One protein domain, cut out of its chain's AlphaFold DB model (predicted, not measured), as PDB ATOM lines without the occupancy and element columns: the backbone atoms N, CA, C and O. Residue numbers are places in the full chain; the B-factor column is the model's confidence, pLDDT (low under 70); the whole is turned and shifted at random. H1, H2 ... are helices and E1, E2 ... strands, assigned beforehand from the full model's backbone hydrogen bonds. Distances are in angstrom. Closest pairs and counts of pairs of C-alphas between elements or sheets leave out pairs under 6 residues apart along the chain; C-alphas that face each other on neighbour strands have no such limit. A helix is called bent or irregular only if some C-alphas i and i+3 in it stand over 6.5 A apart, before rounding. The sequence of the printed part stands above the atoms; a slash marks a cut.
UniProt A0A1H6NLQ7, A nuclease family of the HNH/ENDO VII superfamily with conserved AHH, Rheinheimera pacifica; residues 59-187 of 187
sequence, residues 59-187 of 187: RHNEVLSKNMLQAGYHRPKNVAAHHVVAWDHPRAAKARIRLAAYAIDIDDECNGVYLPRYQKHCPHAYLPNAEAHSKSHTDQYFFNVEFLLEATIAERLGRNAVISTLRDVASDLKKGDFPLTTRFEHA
ATOM      1  N   ARG A  59      12.334 -16.115 -47.555       84.31
ATOM      2  CA  ARG A  59      13.627 -16.137 -46.856       84.31
ATOM      3  C   ARG A  59      13.521 -16.737 -45.440       84.31
ATOM      4  O   ARG A  59      14.164 -16.218 -44.532       84.31
ATOM      5  N   HIS A  60      12.756 -17.818 -45.250       86.50
ATOM      6  CA  HIS A  60      12.580 -18.501 -43.948       86.50
ATOM      7  C   HIS A  60      13.898 -18.734 -43.192       86.50
ATOM      8  O   HIS A  60      14.045 -18.329 -42.046       86.50
ATOM      9  N   ASN A  61      14.930 -19.262 -43.859       89.06
ATOM     10  CA  ASN A  61      16.241 -19.490 -43.228       89.06
ATOM     11  C   ASN A  61      16.878 -18.213 -42.647       89.06
ATOM     12  O   ASN A  61      17.657 -18.275 -41.696       89.06
ATOM     13  N   GLU A  62      16.607 -17.046 -43.233       91.69
ATOM     14  CA  GLU A  62      17.130 -15.774 -42.738       91.69
ATOM     15  C   GLU A  62      16.291 -15.199 -41.605       91.69
ATOM     16  O   GLU A  62      16.862 -14.650 -40.663       91.69
ATOM     17  N   VAL A  63      14.966 -15.348 -41.689       89.38
ATOM     18  CA  VAL A  63      14.039 -14.963 -40.619       89.38
ATOM     19  C   VAL A  63      14.338 -15.790 -39.372       89.38
ATOM     20  O   VAL A  63      14.644 -15.206 -38.335       89.38
ATOM     21  N   LEU A  64      14.413 -17.118 -39.503       92.31
ATOM     22  CA  LEU A  64      14.810 -18.016 -38.421       92.31
ATOM     23  C   LEU A  64      16.165 -17.610 -37.827       92.31
ATOM     24  O   LEU A  64      16.302 -17.443 -36.620       92.31
ATOM     25  N   SER A  65      17.178 -17.390 -38.672       95.44
ATOM     26  CA  SER A  65      18.509 -16.990 -38.199       95.44
ATOM     27  C   SER A  65      18.488 -15.663 -37.433       95.44
ATOM     28  O   SER A  65      19.217 -15.514 -36.455       95.44
ATOM     29  N   LYS A  66      17.659 -14.702 -37.854       92.44
ATOM     30  CA  LYS A  66      17.468 -13.431 -37.149       92.44
ATOM     31  C   LYS A  66      16.794 -13.649 -35.792       92.44
ATOM     32  O   LYS A  66      17.283 -13.096 -34.810       92.44
ATOM     33  N   ASN A  67      15.737 -14.454 -35.737       89.56
ATOM     34  CA  ASN A  67      15.012 -14.755 -34.501       89.56
ATOM     35  C   ASN A  67      15.923 -15.475 -33.493       89.56
ATOM     36  O   ASN A  67      16.043 -15.042 -32.350       89.56
ATOM     37  N   MET A  68      16.699 -16.467 -33.945       96.25
ATOM     38  CA  MET A  68      17.713 -17.142 -33.124       96.25
ATOM     39  C   MET A  68      18.748 -16.169 -32.537       96.25
ATOM     40  O   MET A  68      19.077 -16.254 -31.355       96.25
ATOM     41  N   LEU A  69      19.264 -15.223 -33.335       95.56
ATOM     42  CA  LEU A  69      20.202 -14.204 -32.844       95.56
ATOM     43  C   LEU A  69      19.555 -13.280 -31.803       95.56
ATOM     44  O   LEU A  69      20.198 -12.947 -30.810       95.56
ATOM     45  N   GLN A  70      18.300 -12.874 -32.015       90.12
ATOM     46  CA  GLN A  70      17.549 -12.043 -31.067       90.12
ATOM     47  C   GLN A  70      17.294 -12.768 -29.741       90.12
ATOM     48  O   GLN A  70      17.365 -12.140 -28.688       90.12
ATOM     49  N   ALA A  71      17.097 -14.085 -29.786       89.81
ATOM     50  CA  ALA A  71      16.983 -14.947 -28.613       89.81
ATOM     51  C   ALA A  71      18.334 -15.304 -27.955       89.81
ATOM     52  O   ALA A  71      18.377 -16.093 -27.013       89.81
ATOM     53  N   GLY A  72      19.453 -14.751 -28.440       94.94
ATOM     54  CA  GLY A  72      20.774 -14.904 -27.822       94.94
ATOM     55  C   GLY A  72      21.592 -16.111 -28.291       94.94
ATOM     56  O   GLY A  72      22.621 -16.424 -27.689       94.94
ATOM     57  N   TYR A  73      21.196 -16.794 -29.370       95.06
ATOM     58  CA  TYR A  73      21.984 -17.900 -29.916       95.06
ATOM     59  C   TYR A  73      23.288 -17.374 -30.524       95.06
ATOM     60  O   TYR A  73      23.302 -16.423 -31.307       95.06
ATOM     61  N   HIS A  74      24.403 -18.049 -30.242       94.69
ATOM     62  CA  HIS A  74      25.666 -17.758 -30.909       94.69
ATOM     63  C   HIS A  74      25.689 -18.363 -32.319       94.69
ATOM     64  O   HIS A  74      25.424 -19.555 -32.492       94.69
ATOM     65  N   ARG A  75      26.064 -17.557 -33.321       95.81
ATOM     66  CA  ARG A  75      26.242 -17.991 -34.713       95.81
ATOM     67  C   ARG A  75      27.729 -18.021 -35.097       95.81
ATOM     68  O   ARG A  75      28.267 -16.979 -35.483       95.81
ATOM     69  N   PRO A  76      28.390 -19.194 -35.058       94.44
ATOM     70  CA  PRO A  76      29.749 -19.345 -35.568       94.44
ATOM     71  C   PRO A  76      29.881 -18.974 -37.052       94.44
ATOM     72  O   PRO A  76      28.907 -18.930 -37.808       94.44
ATOM     73  N   LYS A  77      31.118 -18.761 -37.519       95.62
ATOM     74  CA  LYS A  77      31.389 -18.697 -38.966       95.62
ATOM     75  C   LYS A  77      31.036 -20.037 -39.622       95.62
ATOM     76  O   LYS A  77      31.078 -21.068 -38.974       95.62
ATOM     77  N   ASN A  78      30.728 -20.022 -40.919       96.06
ATOM     78  CA  ASN A  78      30.508 -21.223 -41.743       96.06
ATOM     79  C   ASN A  78      29.306 -22.117 -41.374       96.06
ATOM     80  O   ASN A  78      29.187 -23.218 -41.914       96.06
ATOM     81  N   VAL A  79      28.362 -21.610 -40.576       96.56
ATOM     82  CA  VAL A  79      27.080 -22.273 -40.271       96.56
ATOM     83  C   VAL A  79      25.884 -21.596 -40.955       96.56
ATOM     84  O   VAL A  79      25.933 -20.422 -41.354       96.56
ATOM     85  N   ALA A  80      24.787 -22.335 -41.079       95.75
ATOM     86  CA  ALA A  80      23.482 -21.848 -41.515       95.75
ATOM     87  C   ALA A  80      22.405 -22.250 -40.502       95.75
ATOM     88  O   ALA A  80      22.566 -23.254 -39.811       95.75
ATOM     89  N   ALA A  81      21.348 -21.441 -40.393       96.56
ATOM     90  CA  ALA A  81      20.169 -21.828 -39.628       96.56
ATOM     91  C   ALA A  81      19.455 -22.964 -40.365       96.56
ATOM     92  O   ALA A  81      19.328 -22.914 -41.590       96.56
ATOM     93  N   HIS A  82      19.030 -23.952 -39.596       95.56
ATOM     94  CA  HIS A  82      18.298 -25.128 -40.016       95.56
ATOM     95  C   HIS A  82      17.017 -25.207 -39.201       95.56
ATOM     96  O   HIS A  82      17.064 -25.084 -37.974       95.56
ATOM     97  N   HIS A  83      15.899 -25.436 -39.876       94.88
ATOM     98  CA  HIS A  83      14.638 -25.725 -39.214       94.88
ATOM     99  C   HIS A  83      14.598 -27.190 -38.784       94.88
ATOM    100  O   HIS A  83      14.740 -28.078 -39.626       94.88
ATOM    101  N   VAL A  84      14.341 -27.452 -37.501       95.94
ATOM    102  CA  VAL A  84      14.088 -28.810 -37.003       95.94
ATOM    103  C   VAL A  84      12.860 -29.387 -37.717       95.94
ATOM    104  O   VAL A  84      12.932 -30.416 -38.390       95.94
ATOM    105  N   VAL A  85      11.739 -28.673 -37.679       94.19
ATOM    106  CA  VAL A  85      10.581 -28.931 -38.535       94.19
ATOM    107  C   VAL A  85      10.731 -28.125 -39.818       94.19
ATOM    108  O   VAL A  85      10.566 -26.906 -39.806       94.19
ATOM    109  N   ALA A  86      11.011 -28.806 -40.931       91.44
ATOM    110  CA  ALA A  86      11.201 -28.164 -42.231       91.44
ATOM    111  C   ALA A  86       9.989 -27.318 -42.654       91.44
ATOM    112  O   ALA A  86       8.837 -27.744 -42.511       91.44
ATOM    113  N   TRP A  87      10.254 -26.151 -43.239       87.19
ATOM    114  CA  TRP A  87       9.221 -25.190 -43.627       87.19
ATOM    115  C   TRP A  87       8.467 -25.584 -44.912       87.19
ATOM    116  O   TRP A  87       7.252 -25.416 -44.961       87.19
ATOM    117  N   ASP A  88       9.137 -26.157 -45.920       85.75
ATOM    118  CA  ASP A  88       8.564 -26.454 -47.249       85.75
ATOM    119  C   ASP A  88       8.318 -27.938 -47.521       85.75
ATOM    120  O   ASP A  88       7.474 -28.294 -48.343       85.75
ATOM    121  N   HIS A  89       9.040 -28.831 -46.849       89.62
ATOM    122  CA  HIS A  89       9.011 -30.232 -47.238       89.62
ATOM    123  C   HIS A  89       7.633 -30.877 -46.956       89.62
ATOM    124  O   HIS A  89       7.146 -30.779 -45.823       89.62
ATOM    125  N   PRO A  90       6.997 -31.587 -47.915       88.00
ATOM    126  CA  PRO A  90       5.653 -32.151 -47.729       88.00
ATOM    127  C   PRO A  90       5.539 -33.122 -46.549       88.00
ATOM    128  O   PRO A  90       4.553 -33.095 -45.815       88.00
ATOM    129  N   ARG A  91       6.580 -33.933 -46.299       89.56
ATOM    130  CA  ARG A  91       6.613 -34.879 -45.162       89.56
ATOM    131  C   ARG A  91       6.606 -34.192 -43.789       89.56
ATOM    132  O   ARG A  91       6.218 -34.815 -42.811       89.56
ATOM    133  N   ALA A  92       6.971 -32.910 -43.708       91.31
ATOM    134  CA  ALA A  92       6.908 -32.137 -42.468       91.31
ATOM    135  C   ALA A  92       5.530 -31.495 -42.213       91.31
ATOM    136  O   ALA A  92       5.343 -30.868 -41.174       91.31
ATOM    137  N   ALA A  93       4.539 -31.673 -43.098       88.38
ATOM    138  CA  ALA A  93       3.222 -31.039 -42.970       88.38
ATOM    139  C   ALA A  93       2.534 -31.324 -41.623       88.38
ATOM    140  O   ALA A  93       2.051 -30.401 -40.966       88.38
ATOM    141  N   LYS A  94       2.541 -32.584 -41.165       87.94
ATOM    142  CA  LYS A  94       1.970 -32.944 -39.858       87.94
ATOM    143  C   LYS A  94       2.708 -32.271 -38.695       87.94
ATOM    144  O   LYS A  94       2.073 -31.774 -37.769       87.94
ATOM    145  N   ALA A  95       4.038 -32.237 -38.745       92.88
ATOM    146  CA  ALA A  95       4.857 -31.583 -37.729       92.88
ATOM    147  C   ALA A  95       4.601 -30.064 -37.694       92.88
ATOM    148  O   ALA A  95       4.415 -29.507 -36.616       92.88
ATOM    149  N   ARG A  96       4.467 -29.409 -38.856       88.94
ATOM    150  CA  ARG A  96       4.093 -27.986 -38.947       88.94
ATOM    151  C   ARG A  96       2.730 -27.700 -38.316       88.94
ATOM    152  O   ARG A  96       2.609 -26.760 -37.537       88.94
ATOM    153  N   ILE A  97       1.720 -28.534 -38.580       83.00
ATOM    154  CA  ILE A  97       0.395 -28.405 -37.945       83.00
ATOM    155  C   ILE A  97       0.500 -28.544 -36.418       83.00
ATOM    156  O   ILE A  97      -0.146 -27.788 -35.694       83.00
ATOM    157  N   ARG A  98       1.340 -29.461 -35.917       86.62
ATOM    158  CA  ARG A  98       1.593 -29.611 -34.477       86.62
ATOM    159  C   ARG A  98       2.260 -28.368 -33.875       86.62
ATOM    160  O   ARG A  98       1.803 -27.919 -32.832       86.62
ATOM    161  N   LEU A  99       3.245 -27.752 -34.538       86.12
ATOM    162  CA  LEU A  99       3.821 -26.474 -34.081       86.12
ATOM    163  C   LEU A  99       2.761 -25.367 -34.000       86.12
ATOM    164  O   LEU A  99       2.633 -24.695 -32.975       86.12
ATOM    165  N   ALA A 100       1.928 -25.251 -35.040       77.00
ATOM    166  CA  ALA A 100       0.818 -24.299 -35.078       77.00
ATOM    167  C   ALA A 100      -0.123 -24.480 -33.883       77.00
ATOM    168  O   ALA A 100      -0.473 -23.521 -33.196       77.00
ATOM    169  N   ALA A 101      -0.478 -25.735 -33.595       76.31
ATOM    170  CA  ALA A 101      -1.339 -26.104 -32.484       76.31
ATOM    171  C   ALA A 101      -0.732 -25.790 -31.111       76.31
ATOM    172  O   ALA A 101      -1.414 -25.961 -30.111       76.31
ATOM    173  N   TYR A 102       0.511 -25.315 -31.018       76.69
ATOM    174  CA  TYR A 102       1.166 -24.865 -29.785       76.69
ATOM    175  C   TYR A 102       1.667 -23.424 -29.852       76.69
ATOM    176  O   TYR A 102       2.436 -23.006 -28.990       76.69
ATOM    177  N   ALA A 103       1.168 -22.650 -30.818       74.31
ATOM    178  CA  ALA A 103       1.580 -21.273 -31.039       74.31
ATOM    179  C   ALA A 103       3.112 -21.144 -31.164       74.31
ATOM    180  O   ALA A 103       3.746 -20.332 -30.491       74.31
ATOM    181  N   ILE A 104       3.708 -22.013 -31.979       80.62
ATOM    182  CA  ILE A 104       5.119 -21.963 -32.361       80.62
ATOM    183  C   ILE A 104       5.149 -21.626 -33.850       80.62
ATOM    184  O   ILE A 104       4.617 -22.382 -34.670       80.62
ATOM    185  N   ASP A 105       5.704 -20.462 -34.184       83.69
ATOM    186  CA  ASP A 105       5.889 -20.046 -35.574       83.69
ATOM    187  C   ASP A 105       6.919 -20.954 -36.263       83.69
ATOM    188  O   ASP A 105       7.804 -21.520 -35.617       83.69
ATOM    189  N   ILE A 106       6.821 -21.115 -37.584       86.88
ATOM    190  CA  ILE A 106       7.790 -21.936 -38.316       86.88
ATOM    191  C   ILE A 106       9.213 -21.379 -38.181       86.88
ATOM    192  O   ILE A 106      10.156 -22.159 -38.089       86.88
ATOM    193  N   ASP A 107       9.359 -20.054 -38.110       89.56
ATOM    194  CA  ASP A 107      10.631 -19.355 -37.950       89.56
ATOM    195  C   ASP A 107      10.933 -18.987 -36.482       89.56
ATOM    196  O   ASP A 107      11.863 -18.217 -36.227       89.56
ATOM    197  N   ASP A 108      10.174 -19.513 -35.515       89.44
ATOM    198  CA  ASP A 108      10.463 -19.375 -34.080       89.44
ATOM    199  C   ASP A 108      11.859 -19.938 -33.764       89.44
ATOM    200  O   ASP A 108      12.264 -20.977 -34.303       89.44
ATOM    201  N   GLU A 109      12.622 -19.266 -32.897       94.12
ATOM    202  CA  GLU A 109      13.981 -19.692 -32.568       94.12
ATOM    203  C   GLU A 109      14.036 -21.110 -31.995       94.12
ATOM    204  O   GLU A 109      15.058 -21.787 -32.147       94.12
ATOM    205  N   CYS A 110      12.961 -21.576 -31.345       94.25
ATOM    206  CA  CYS A 110      12.927 -22.910 -30.767       94.25
ATOM    207  C   CYS A 110      12.925 -24.000 -31.841       94.25
ATOM    208  O   CYS A 110      13.387 -25.105 -31.576       94.25
ATOM    209  N   ASN A 111      12.458 -23.688 -33.054       95.81
ATOM    210  CA  ASN A 111      12.520 -24.572 -34.213       95.81
ATOM    211  C   ASN A 111      13.879 -24.489 -34.939       95.81
ATOM    212  O   ASN A 111      14.051 -25.088 -35.999       95.81
ATOM    213  N   GLY A 112      14.846 -23.735 -34.407       96.31
ATOM    214  CA  GLY A 112      16.107 -23.432 -35.072       96.31
ATOM    215  C   GLY A 112      17.340 -24.101 -34.479       96.31
ATOM    216  O   GLY A 112      17.552 -24.148 -33.267       96.31
ATOM    217  N   VAL A 113      18.245 -24.524 -35.362       96.56
ATOM    218  CA  VAL A 113      19.597 -24.969 -35.008       96.56
ATOM    219  C   VAL A 113      20.627 -24.467 -36.019       96.56
ATOM    220  O   VAL A 113      20.358 -24.389 -37.213       96.56
ATOM    221  N   TYR A 114      21.829 -24.103 -35.563       97.31
ATOM    222  CA  TYR A 114      22.940 -23.798 -36.466       97.31
ATOM    223  C   TYR A 114      23.725 -25.064 -36.794       97.31
ATOM    224  O   TYR A 114      24.273 -25.689 -35.888       97.31
ATOM    225  N   LEU A 115      23.825 -25.389 -38.085       95.81
ATOM    226  CA  LEU A 115      24.589 -26.528 -38.601       95.81
ATOM    227  C   LEU A 115      25.646 -26.075 -39.616       95.81
ATOM    228  O   LEU A 115      25.485 -25.011 -40.233       95.81
ATOM    229  N   PRO A 116      26.727 -26.852 -39.826       96.25
ATOM    230  CA  PRO A 116      27.719 -26.571 -40.858       96.25
ATOM    231  C   PRO A 116      27.049 -26.337 -42.212       96.25
ATOM    232  O   PRO A 116      26.277 -27.157 -42.703       96.25
ATOM    233  N   ARG A 117      27.324 -25.190 -42.835       94.31
ATOM    234  CA  ARG A 117      26.562 -24.741 -44.012       94.31
ATOM    235  C   ARG A 117      26.692 -25.690 -45.211       94.31
ATOM    236  O   ARG A 117      25.741 -25.829 -45.970       94.31
ATOM    237  N   TYR A 118      27.862 -26.298 -45.398       93.31
ATOM    238  CA  TYR A 118      28.187 -27.158 -46.538       93.31
ATOM    239  C   TYR A 118      29.090 -28.308 -46.098       93.31
ATOM    240  O   TYR A 118      29.804 -28.171 -45.107       93.31
ATOM    241  N   GLN A 119      29.162 -29.375 -46.903       91.38
ATOM    242  CA  GLN A 119      30.033 -30.526 -46.633       91.38
ATOM    243  C   GLN A 119      31.507 -30.143 -46.446       91.38
ATOM    244  O   GLN A 119      32.180 -30.703 -45.593       91.38
ATOM    245  N   LYS A 120      32.005 -29.145 -47.191       93.94
ATOM    246  CA  LYS A 120      33.383 -28.635 -47.049       93.94
ATOM    247  C   LYS A 120      33.677 -27.970 -45.697       93.94
ATOM    248  O   LYS A 120      34.817 -27.609 -45.436       93.94
ATOM    249  N   HIS A 121      32.650 -27.720 -44.886       95.12
ATOM    250  CA  HIS A 121      32.781 -27.185 -43.531       95.12
ATOM    251  C   HIS A 121      32.667 -28.279 -42.459       95.12
ATOM    252  O   HIS A 121      32.659 -27.936 -41.282       95.12
ATOM    253  N   CYS A 122      32.560 -29.552 -42.853       90.38
ATOM    254  CA  CYS A 122      32.591 -30.710 -41.963       90.38
ATOM    255  C   CYS A 122      33.972 -31.400 -42.058       90.38
ATOM    256  O   CYS A 122      34.451 -31.599 -43.178       90.38
ATOM    257  N   PRO A 123      34.599 -31.795 -40.934       93.94
ATOM    258  CA  PRO A 123      34.177 -31.506 -39.562       93.94
ATOM    259  C   PRO A 123      34.294 -30.006 -39.252       93.94
ATOM    260  O   PRO A 123      35.204 -29.323 -39.724       93.94
ATOM    261  N   HIS A 124      33.354 -29.479 -38.470       94.81
ATOM    262  CA  HIS A 124      33.325 -28.060 -38.128       94.81
ATOM    263  C   HIS A 124      34.013 -27.808 -36.785       94.81
ATOM    264  O   HIS A 124      33.763 -28.525 -35.824       94.81
ATOM    265  N   ALA A 125      34.807 -26.738 -36.673       93.81
ATOM    266  CA  ALA A 125      35.610 -26.454 -35.473       93.81
ATOM    267  C   ALA A 125      34.806 -26.411 -34.156       93.81
ATOM    268  O   ALA A 125      35.304 -26.826 -33.117       93.81
ATOM    269  N   TYR A 126      33.558 -25.931 -34.204       92.81
ATOM    270  CA  TYR A 126      32.660 -25.845 -33.039       92.81
ATOM    271  C   TYR A 126      31.587 -26.943 -33.002       92.81
ATOM    272  O   TYR A 126      30.827 -27.021 -32.045       92.81
ATOM    273  N   LEU A 127      31.470 -27.729 -34.075       93.00
ATOM    274  CA  LEU A 127      30.436 -28.751 -34.261       93.00
ATOM    275  C   LEU A 127      31.079 -29.963 -34.959       93.00
ATOM    276  O   LEU A 127      30.762 -30.237 -36.118       93.00
ATOM    277  N   PRO A 128      32.053 -30.630 -34.314       92.94
ATOM    278  CA  PRO A 128      32.929 -31.590 -34.987       92.94
ATOM    279  C   PRO A 128      32.166 -32.771 -35.592       92.94
ATOM    280  O   PRO A 128      32.555 -33.261 -36.648       92.94
ATOM    281  N   ASN A 129      31.055 -33.157 -34.963       91.75
ATOM    282  CA  ASN A 129      30.252 -34.317 -35.340       91.75
ATOM    283  C   ASN A 129      28.968 -33.951 -36.103       91.75
ATOM    284  O   ASN A 129      28.256 -34.840 -36.556       91.75
ATOM    285  N   ALA A 130      28.641 -32.662 -36.242       91.75
ATOM    286  CA  ALA A 130      27.422 -32.260 -36.934       91.75
ATOM    287  C   ALA A 130      27.542 -32.493 -38.445       91.75
ATOM    288  O   ALA A 130      28.511 -32.073 -39.091       91.75
ATOM    289  N   GLU A 131      26.503 -33.088 -39.023       90.56
ATOM    290  CA  GLU A 131      26.367 -33.200 -40.470       90.56
ATOM    291  C   GLU A 131      26.072 -31.842 -41.115       90.56
ATOM    292  O   GLU A 131      25.553 -30.905 -40.498       90.56
ATOM    293  N   ALA A 132      26.407 -31.732 -42.398       90.25
ATOM    294  CA  ALA A 132      26.127 -30.526 -43.158       90.25
ATOM    295  C   ALA A 132      24.616 -30.281 -43.276       90.25
ATOM    296  O   ALA A 132      23.836 -31.211 -43.474       90.25
ATOM    297  N   HIS A 133      24.230 -29.005 -43.288       85.50
ATOM    298  CA  HIS A 133      22.853 -28.521 -43.406       85.50
ATOM    299  C   HIS A 133      22.011 -29.240 -44.481       85.50
ATOM    300  O   HIS A 133      20.819 -29.461 -44.305       85.50
ATOM    301  N   SER A 134      22.629 -29.620 -45.603       79.56
ATOM    302  CA  SER A 134      21.962 -30.269 -46.734       79.56
ATOM    303  C   SER A 134      21.627 -31.751 -46.533       79.56
ATOM    304  O   SER A 134      20.939 -32.319 -47.375       79.56
ATOM    305  N   LYS A 135      22.145 -32.408 -45.489       78.75
ATOM    306  CA  LYS A 135      22.039 -33.866 -45.311       78.75
ATOM    307  C   LYS A 135      20.942 -34.314 -44.343       78.75
ATOM    308  O   LYS A 135      20.659 -35.504 -44.277       78.75
ATOM    309  N   SER A 136      20.315 -33.392 -43.617       71.06
ATOM    310  CA  SER A 136      19.426 -33.746 -42.505       71.06
ATOM    311  C   SER A 136      18.039 -34.236 -42.944       71.06
ATOM    312  O   SER A 136      17.504 -35.146 -42.324       71.06
ATOM    313  N   HIS A 137      17.458 -33.711 -44.030       79.81
ATOM    314  CA  HIS A 137      16.067 -33.987 -44.443       79.81
ATOM    315  C   HIS A 137      15.862 -35.341 -45.159       79.81
ATOM    316  O   HIS A 137      15.441 -35.410 -46.315       79.81
ATOM    317  N   THR A 138      16.148 -36.433 -44.453       85.81
ATOM    318  CA  THR A 138      15.874 -37.816 -44.879       85.81
ATOM    319  C   THR A 138      14.462 -38.272 -44.485       85.81
ATOM    320  O   THR A 138      13.788 -37.619 -43.691       85.81
ATOM    321  N   ASP A 139      13.991 -39.411 -45.008       87.12
ATOM    322  CA  ASP A 139      12.730 -40.024 -44.552       87.12
ATOM    323  C   ASP A 139      12.726 -40.300 -43.047       87.12
ATOM    324  O   ASP A 139      11.799 -39.894 -42.346       87.12
ATOM    325  N   GLN A 140      13.803 -40.915 -42.552       87.81
ATOM    326  CA  GLN A 140      13.963 -41.235 -41.136       87.81
ATOM    327  C   GLN A 140      13.909 -39.980 -40.261       87.81
ATOM    328  O   GLN A 140      13.300 -39.992 -39.196       87.81
ATOM    329  N   TYR A 141      14.517 -38.888 -40.727       91.06
ATOM    330  CA  TYR A 141      14.487 -37.610 -40.028       91.06
ATOM    331  C   TYR A 141      13.056 -37.105 -39.829       91.06
ATOM    332  O   TYR A 141      12.663 -36.807 -38.703       91.06
ATOM    333  N   PHE A 142      12.265 -37.035 -40.906       91.56
ATOM    334  CA  PHE A 142      10.891 -36.537 -40.818       91.56
ATOM    335  C   PHE A 142      10.025 -37.411 -39.919       91.56
ATOM    336  O   PHE A 142       9.251 -36.875 -39.129       91.56
ATOM    337  N   PHE A 143      10.181 -38.731 -40.021       90.69
ATOM    338  CA  PHE A 143       9.466 -39.677 -39.175       90.69
ATOM    339  C   PHE A 143       9.813 -39.486 -37.694       90.69
ATOM    340  O   PHE A 143       8.916 -39.343 -36.870       90.69
ATOM    341  N   ASN A 144      11.100 -39.393 -37.352       91.81
ATOM    342  CA  ASN A 144      11.532 -39.250 -35.961       91.81
ATOM    343  C   ASN A 144      11.101 -37.915 -35.347       91.81
ATOM    344  O   ASN A 144      10.628 -37.894 -34.215       91.81
ATOM    345  N   VAL A 145      11.219 -36.804 -36.085       94.06
ATOM    346  CA  VAL A 145      10.736 -35.497 -35.606       94.06
ATOM    347  C   VAL A 145       9.228 -35.541 -35.366       94.06
ATOM    348  O   VAL A 145       8.746 -35.039 -34.353       94.06
ATOM    349  N   GLU A 146       8.471 -36.149 -36.280       93.12
ATOM    350  CA  GLU A 146       7.021 -36.256 -36.146       93.12
ATOM    351  C   GLU A 146       6.606 -37.122 -34.954       93.12
ATOM    352  O   GLU A 146       5.754 -36.691 -34.175       93.12
ATOM    353  N   PHE A 147       7.256 -38.274 -34.779       92.50
ATOM    354  CA  PHE A 147       7.037 -39.186 -33.662       92.50
ATOM    355  C   PHE A 147       7.312 -38.516 -32.312       92.50
ATOM    356  O   PHE A 147       6.479 -38.588 -31.411       92.50
ATOM    357  N   LEU A 148       8.445 -37.818 -32.175       93.88
ATOM    358  CA  LEU A 148       8.801 -37.130 -30.931       93.88
ATOM    359  C   LEU A 148       7.781 -36.044 -30.578       93.88
ATOM    360  O   LEU A 148       7.316 -35.980 -29.442       93.88
ATOM    361  N   LEU A 149       7.378 -35.222 -31.553       92.12
ATOM    362  CA  LEU A 149       6.358 -34.195 -31.333       92.12
ATOM    363  C   LEU A 149       5.008 -34.809 -30.950       92.12
ATOM    364  O   LEU A 149       4.331 -34.296 -30.063       92.12
ATOM    365  N   GLU A 150       4.598 -35.892 -31.611       90.69
ATOM    366  CA  GLU A 150       3.364 -36.602 -31.279       90.69
ATOM    367  C   GLU A 150       3.386 -37.180 -29.863       90.69
ATOM    368  O   GLU A 150       2.443 -36.944 -29.103       90.69
ATOM    369  N   ALA A 151       4.466 -37.872 -29.489       89.06
ATOM    370  CA  ALA A 151       4.641 -38.448 -28.161       89.06
ATOM    371  C   ALA A 151       4.586 -37.367 -27.070       89.06
ATOM    372  O   ALA A 151       3.783 -37.466 -26.144       89.06
ATOM    373  N   THR A 152       5.338 -36.272 -27.230       89.50
ATOM    374  CA  THR A 152       5.321 -35.143 -26.286       89.50
ATOM    375  C   THR A 152       3.930 -34.519 -26.137       89.50
ATOM    376  O   THR A 152       3.513 -34.143 -25.040       89.50
ATOM    377  N   ILE A 153       3.176 -34.402 -27.232       83.12
ATOM    378  CA  ILE A 153       1.815 -33.850 -27.206       83.12
ATOM    379  C   ILE A 153       0.847 -34.793 -26.485       83.12
ATOM    380  O   ILE A 153      -0.010 -34.328 -25.728       83.12
ATOM    381  N   ALA A 154       0.993 -36.105 -26.684       83.19
ATOM    382  CA  ALA A 154       0.167 -37.118 -26.035       83.19
ATOM    383  C   ALA A 154       0.300 -37.091 -24.502       83.19
ATOM    384  O   ALA A 154      -0.682 -37.343 -23.801       83.19
ATOM    385  N   GLU A 155       1.464 -36.694 -23.982       87.38
ATOM    386  CA  GLU A 155       1.714 -36.508 -22.545       87.38
ATOM    387  C   GLU A 155       1.025 -35.264 -21.948       87.38
ATOM    388  O   GLU A 155       0.984 -35.100 -20.731       87.38
ATOM    389  N   ARG A 156       0.429 -34.392 -22.779       81.81
ATOM    390  CA  ARG A 156      -0.341 -33.197 -22.365       81.81
ATOM    391  C   ARG A 156       0.441 -32.190 -21.510       81.81
ATOM    392  O   ARG A 156      -0.154 -31.420 -20.761       81.81
ATOM    393  N   LEU A 157       1.759 -32.125 -21.688       76.62
ATOM    394  CA  LEU A 157       2.666 -31.257 -20.920       76.62
ATOM    395  C   LEU A 157       2.704 -29.787 -21.393       76.62
ATOM    396  O   LEU A 157       3.452 -28.966 -20.864       76.62
ATOM    397  N   GLY A 158       1.882 -29.425 -22.383       79.44
ATOM    398  CA  GLY A 158       1.746 -28.045 -22.857       79.44
ATOM    399  C   GLY A 158       2.884 -27.572 -23.773       79.44
ATOM    400  O   GLY A 158       3.682 -28.356 -24.281       79.44
ATOM    401  N   ARG A 159       2.930 -26.255 -24.026       83.25
ATOM    402  CA  ARG A 159       3.839 -25.617 -25.004       83.25
ATOM    403  C   ARG A 159       5.319 -25.798 -24.671       83.25
ATOM    404  O   ARG A 159       6.112 -26.073 -25.566       83.25
ATOM    405  N   ASN A 160       5.685 -25.677 -23.398       86.06
ATOM    406  CA  ASN A 160       7.087 -25.749 -22.979       86.06
ATOM    407  C   ASN A 160       7.709 -27.126 -23.233       86.06
ATOM    408  O   ASN A 160       8.890 -27.198 -23.557       86.06
ATOM    409  N   ALA A 161       6.920 -28.200 -23.156       87.44
ATOM    410  CA  ALA A 161       7.398 -29.536 -23.490       87.44
ATOM    411  C   ALA A 161       7.704 -29.668 -24.987       87.44
ATOM    412  O   ALA A 161       8.771 -30.148 -25.344       87.44
ATOM    413  N   VAL A 162       6.837 -29.142 -25.861       89.62
ATOM    414  CA  VAL A 162       7.087 -29.114 -27.315       89.62
ATOM    415  C   VAL A 162       8.367 -28.333 -27.641       89.62
ATOM    416  O   VAL A 162       9.181 -28.784 -28.443       89.62
ATOM    417  N   ILE A 163       8.583 -27.193 -26.976       91.12
ATOM    418  CA  ILE A 163       9.824 -26.410 -27.097       91.12
ATOM    419  C   ILE A 163      11.040 -27.210 -26.620       91.12
ATOM    420  O   ILE A 163      12.082 -27.165 -27.275       91.12
ATOM    421  N   SER A 164      10.925 -27.934 -25.501       94.44
ATOM    422  CA  SER A 164      12.000 -28.801 -25.003       94.44
ATOM    423  C   SER A 164      12.363 -29.859 -26.037       94.44
ATOM    424  O   SER A 164      13.521 -29.941 -26.422       94.44
ATOM    425  N   THR A 165      11.373 -30.561 -26.590       96.00
ATOM    426  CA  THR A 165      11.584 -31.587 -27.619       96.00
ATOM    427  C   THR A 165      12.304 -31.036 -28.849       96.00
ATOM    428  O   THR A 165      13.237 -31.659 -29.350       96.00
ATOM    429  N   LEU A 166      11.935 -29.841 -29.329       96.62
ATOM    430  CA  LEU A 166      12.649 -29.204 -30.445       96.62
ATOM    431  C   LEU A 166      14.106 -28.874 -30.090       96.62
ATOM    432  O   LEU A 166      15.002 -29.061 -30.918       96.62
ATOM    433  N   ARG A 167      14.361 -28.408 -28.861       96.00
ATOM    434  CA  ARG A 167      15.713 -28.111 -28.363       96.00
ATOM    435  C   ARG A 167      16.555 -29.372 -28.181       96.00
ATOM    436  O   ARG A 167      17.751 -29.323 -28.470       96.00
ATOM    437  N   ASP A 168      15.946 -30.476 -27.766       95.25
ATOM    438  CA  ASP A 168      16.605 -31.774 -27.630       95.25
ATOM    439  C   ASP A 168      17.028 -32.298 -29.007       95.25
ATOM    440  O   ASP A 168      18.211 -32.556 -29.228       95.25
ATOM    441  N   VAL A 169      16.122 -32.277 -29.994       95.12
ATOM    442  CA  VAL A 169      16.460 -32.611 -31.391       95.12
ATOM    443  C   VAL A 169      17.555 -31.688 -31.941       95.12
ATOM    444  O   VAL A 169      18.502 -32.149 -32.581       95.12
ATOM    445  N   ALA A 170      17.478 -30.380 -31.679       95.50
ATOM    446  CA  ALA A 170      18.515 -29.427 -32.076       95.50
ATOM    447  C   ALA A 170      19.876 -29.726 -31.420       95.50
ATOM    448  O   ALA A 170      20.923 -29.561 -32.052       95.50
ATOM    449  N   SER A 171      19.884 -30.152 -30.156       94.81
ATOM    450  CA  SER A 171      21.084 -30.598 -29.448       94.81
ATOM    451  C   SER A 171      21.674 -31.848 -30.106       94.81
ATOM    452  O   SER A 171      22.871 -31.874 -30.394       94.81
ATOM    453  N   ASP A 172      20.848 -32.841 -30.419       93.31
ATOM    454  CA  ASP A 172      21.306 -34.101 -31.009       93.31
ATOM    455  C   ASP A 172      21.828 -33.900 -32.435       93.31
ATOM    456  O   ASP A 172      22.862 -34.456 -32.809       93.31
ATOM    457  N   LEU A 173      21.223 -32.995 -33.209       93.12
ATOM    458  CA  LEU A 173      21.755 -32.576 -34.509       93.12
ATOM    459  C   LEU A 173      23.155 -31.951 -34.407       93.12
ATOM    460  O   LEU A 173      24.012 -32.219 -35.250       93.12
ATOM    461  N   LYS A 174      23.423 -31.139 -33.375       93.44
ATOM    462  CA  LYS A 174      24.762 -30.561 -33.144       93.44
ATOM    463  C   LYS A 174      25.800 -31.620 -32.773       93.44
ATOM    464  O   LYS A 174      26.977 -31.441 -33.089       93.44
ATOM    465  N   LYS A 175      25.377 -32.683 -32.087       92.00
ATOM    466  CA  LYS A 175      26.241 -33.799 -31.679       92.00
ATOM    467  C   LYS A 175      26.444 -34.842 -32.779       92.00
ATOM    468  O   LYS A 175      27.343 -35.660 -32.639       92.00
ATOM    469  N   GLY A 176      25.669 -34.775 -33.864       88.81
ATOM    470  CA  GLY A 176      25.651 -35.814 -34.897       88.81
ATOM    471  C   GLY A 176      24.852 -37.056 -34.490       88.81
ATOM    472  O   GLY A 176      24.939 -38.080 -35.160       88.81
ATOM    473  N   ASP A 177      24.072 -36.955 -33.414       86.50
ATOM    474  CA  ASP A 177      23.329 -38.061 -32.816       86.50
ATOM    475  C   ASP A 177      21.918 -38.187 -33.408       86.50
ATOM    476  O   ASP A 177      21.280 -39.216 -33.271       86.50
ATOM    477  N   PHE A 178      21.396 -37.185 -34.120       81.44
ATOM    478  CA  PHE A 178      20.092 -37.283 -34.792       81.44
ATOM    479  C   PHE A 178      20.269 -37.702 -36.266       81.44
ATOM    480  O   PHE A 178      21.110 -37.109 -36.946       81.44
ATOM    481  N   PRO A 179      19.494 -38.659 -36.828       66.25
ATOM    482  CA  PRO A 179      18.215 -39.208 -36.359       66.25
ATOM    483  C   PRO A 179      18.354 -40.533 -35.586       66.25
ATOM    484  O   PRO A 179      17.594 -41.471 -35.827       66.25
ATOM    485  N   LEU A 180      19.343 -40.651 -34.704       56.41
ATOM    486  CA  LEU A 180      19.713 -41.898 -34.050       56.41
ATOM    487  C   LEU A 180      19.144 -41.948 -32.633       56.41
ATOM    488  O   LEU A 180      19.545 -41.218 -31.740       56.41
ATOM    489  N   THR A 181      18.384 -42.990 -32.376       47.66
ATOM    490  CA  THR A 181      18.932 -43.965 -31.437       47.66
ATOM    491  C   THR A 181      18.934 -45.290 -32.170       47.66
ATOM    492  O   THR A 181      17.909 -45.949 -32.194       47.66
ATOM    493  N   THR A 182      20.066 -45.595 -32.819       45.38
ATOM    494  CA  THR A 182      20.509 -46.930 -33.270       45.38
ATOM    495  C   THR A 182      19.565 -47.705 -34.214       45.38
ATOM    496  O   THR A 182      18.360 -47.798 -34.023       45.38
ATOM    497  N   ARG A 183      20.108 -48.362 -35.250       40.44
ATOM    498  CA  ARG A 183      19.374 -49.481 -35.871       40.44
ATOM    499  C   ARG A 183      19.047 -50.481 -34.754       40.44
ATOM    500  O   ARG A 183      19.954 -50.835 -34.008       40.44
ATOM    501  N   PHE A 184      17.802 -50.947 -34.644       38.06
ATOM    502  CA  PHE A 184      17.536 -52.189 -33.918       38.06
ATOM    503  C   PHE A 184      18.337 -53.287 -34.628       38.06
ATOM    504  O   PHE A 184      17.952 -53.747 -35.704       38.06
ATOM    505  N   GLU A 185      19.498 -53.650 -34.090       34.78
ATOM    506  CA  GLU A 185      20.151 -54.895 -34.468       34.78
ATOM    507  C   GLU A 185      19.280 -56.022 -33.910       34.78
ATOM    508  O   GLU A 185      19.235 -56.235 -32.707       34.78
ATOM    509  N   HIS A 186      18.523 -56.652 -34.814       33.06
ATOM    510  CA  HIS A 186      17.837 -57.941 -34.686       33.06
ATOM    511  C   HIS A 186      17.083 -58.218 -33.367       33.06
ATOM    512  O   HIS A 186      17.660 -58.678 -32.384       33.06
ATOM    513  N   ALA A 187      15.756 -58.048 -33.416       33.34
ATOM    514  CA  ALA A 187      14.826 -58.897 -32.667       33.34
ATOM    515  C   ALA A 187      14.564 -60.195 -33.450       33.34
ATOM    516  O   ALA A 187      14.578 -60.124 -34.704       33.34
TER     517      ALA A 187
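This is residues 59 to 187 of the 187 residues of the protein "A nuclease family of the HNH/ENDO VII superfamily with conserved AHH" of Rheinheimera pacifica (UniProt A0A1H6NLQ7). What does the model look like? A short antiparallel ribbon of two strands, E1 and E2, lies between H1, which crosses it mostly over E1, and H4, which packs mostly on E2; H4 folds back on H3 as a helical hairpin, with H2 side by side with H3. The last residues, 182 to 187, stick out as a free tail. What is it made of, and how large is it? The printed part has 129 residues, with four named helices and two named strands in the order H1 E1 H2 E2 H3 H4, mostly helix by class. It is compact, with a radius of gyration of the C-alphas of 14.4 A and spans of 43 by 39 by 24 A.

Where do the first elements lie? H1 is residues 60 to 70, 15.2 A long, beginning at C-alpha 60 at (12.580, -18.501, -43.948). E1 is residues 79 to 83, and H2 is residues 90 to 100, 15.7 A long. H2 is irregular, with C-alphas 91 and 94 at 7.3 A. What follows them? E2 is residues 112 to 116, 13.3 A long, and H3 is residues 139 to 154, 22.6 A long. H4, residues 159 to 175, is 24.8 A long and ends at C-alpha 175 at (26.241, -33.799, -31.679).

What is near H1? The closest C-alphas of H1 and E1 are those of Ser 65 and Ala 81, 5.3 A apart. H1 is apart from H2, H3 and H4. How do the strands pair? E1 and E2 are antiparallel neighbours at 142 degrees, with N 82 and O 113 at 2.8 A and N 80 and O 115 at 2.9 A, within hydrogen-bond range. The closest C-alphas of E2 and H4 are those of Val 113 and Ala 170, 5.4 A apart. How do the other helices stand? H2 and H3 touch at a shallow tilt of 23 degrees, the same way, closest at the C-alphas of Ala 95 and Glu 146, 5.4 A. H3 and H4 are a hairpin; they touch at a shallow tilt of 30 degrees, opposite ways, closest at the C-alphas of Thr 152 and Val 162, 6.4 A. Are the helix backbones complete? Every O i to N i+4 pair is within hydrogen-bond range in H1, H3 and H4, and 5 of 7 are in H2.

How far does it reach? The two C-alphas farthest apart are those of Gln 70 and Ala 187, 47.0 A. Is it continuous, and which links are long? The printed part has no cut; the links H2 to E2, 11 residues, and E2 to H3, 22 residues, are long. Where is confidence low? The mean pLDDT of the printed part is 86.9, and residues 179 to 187 are under 70.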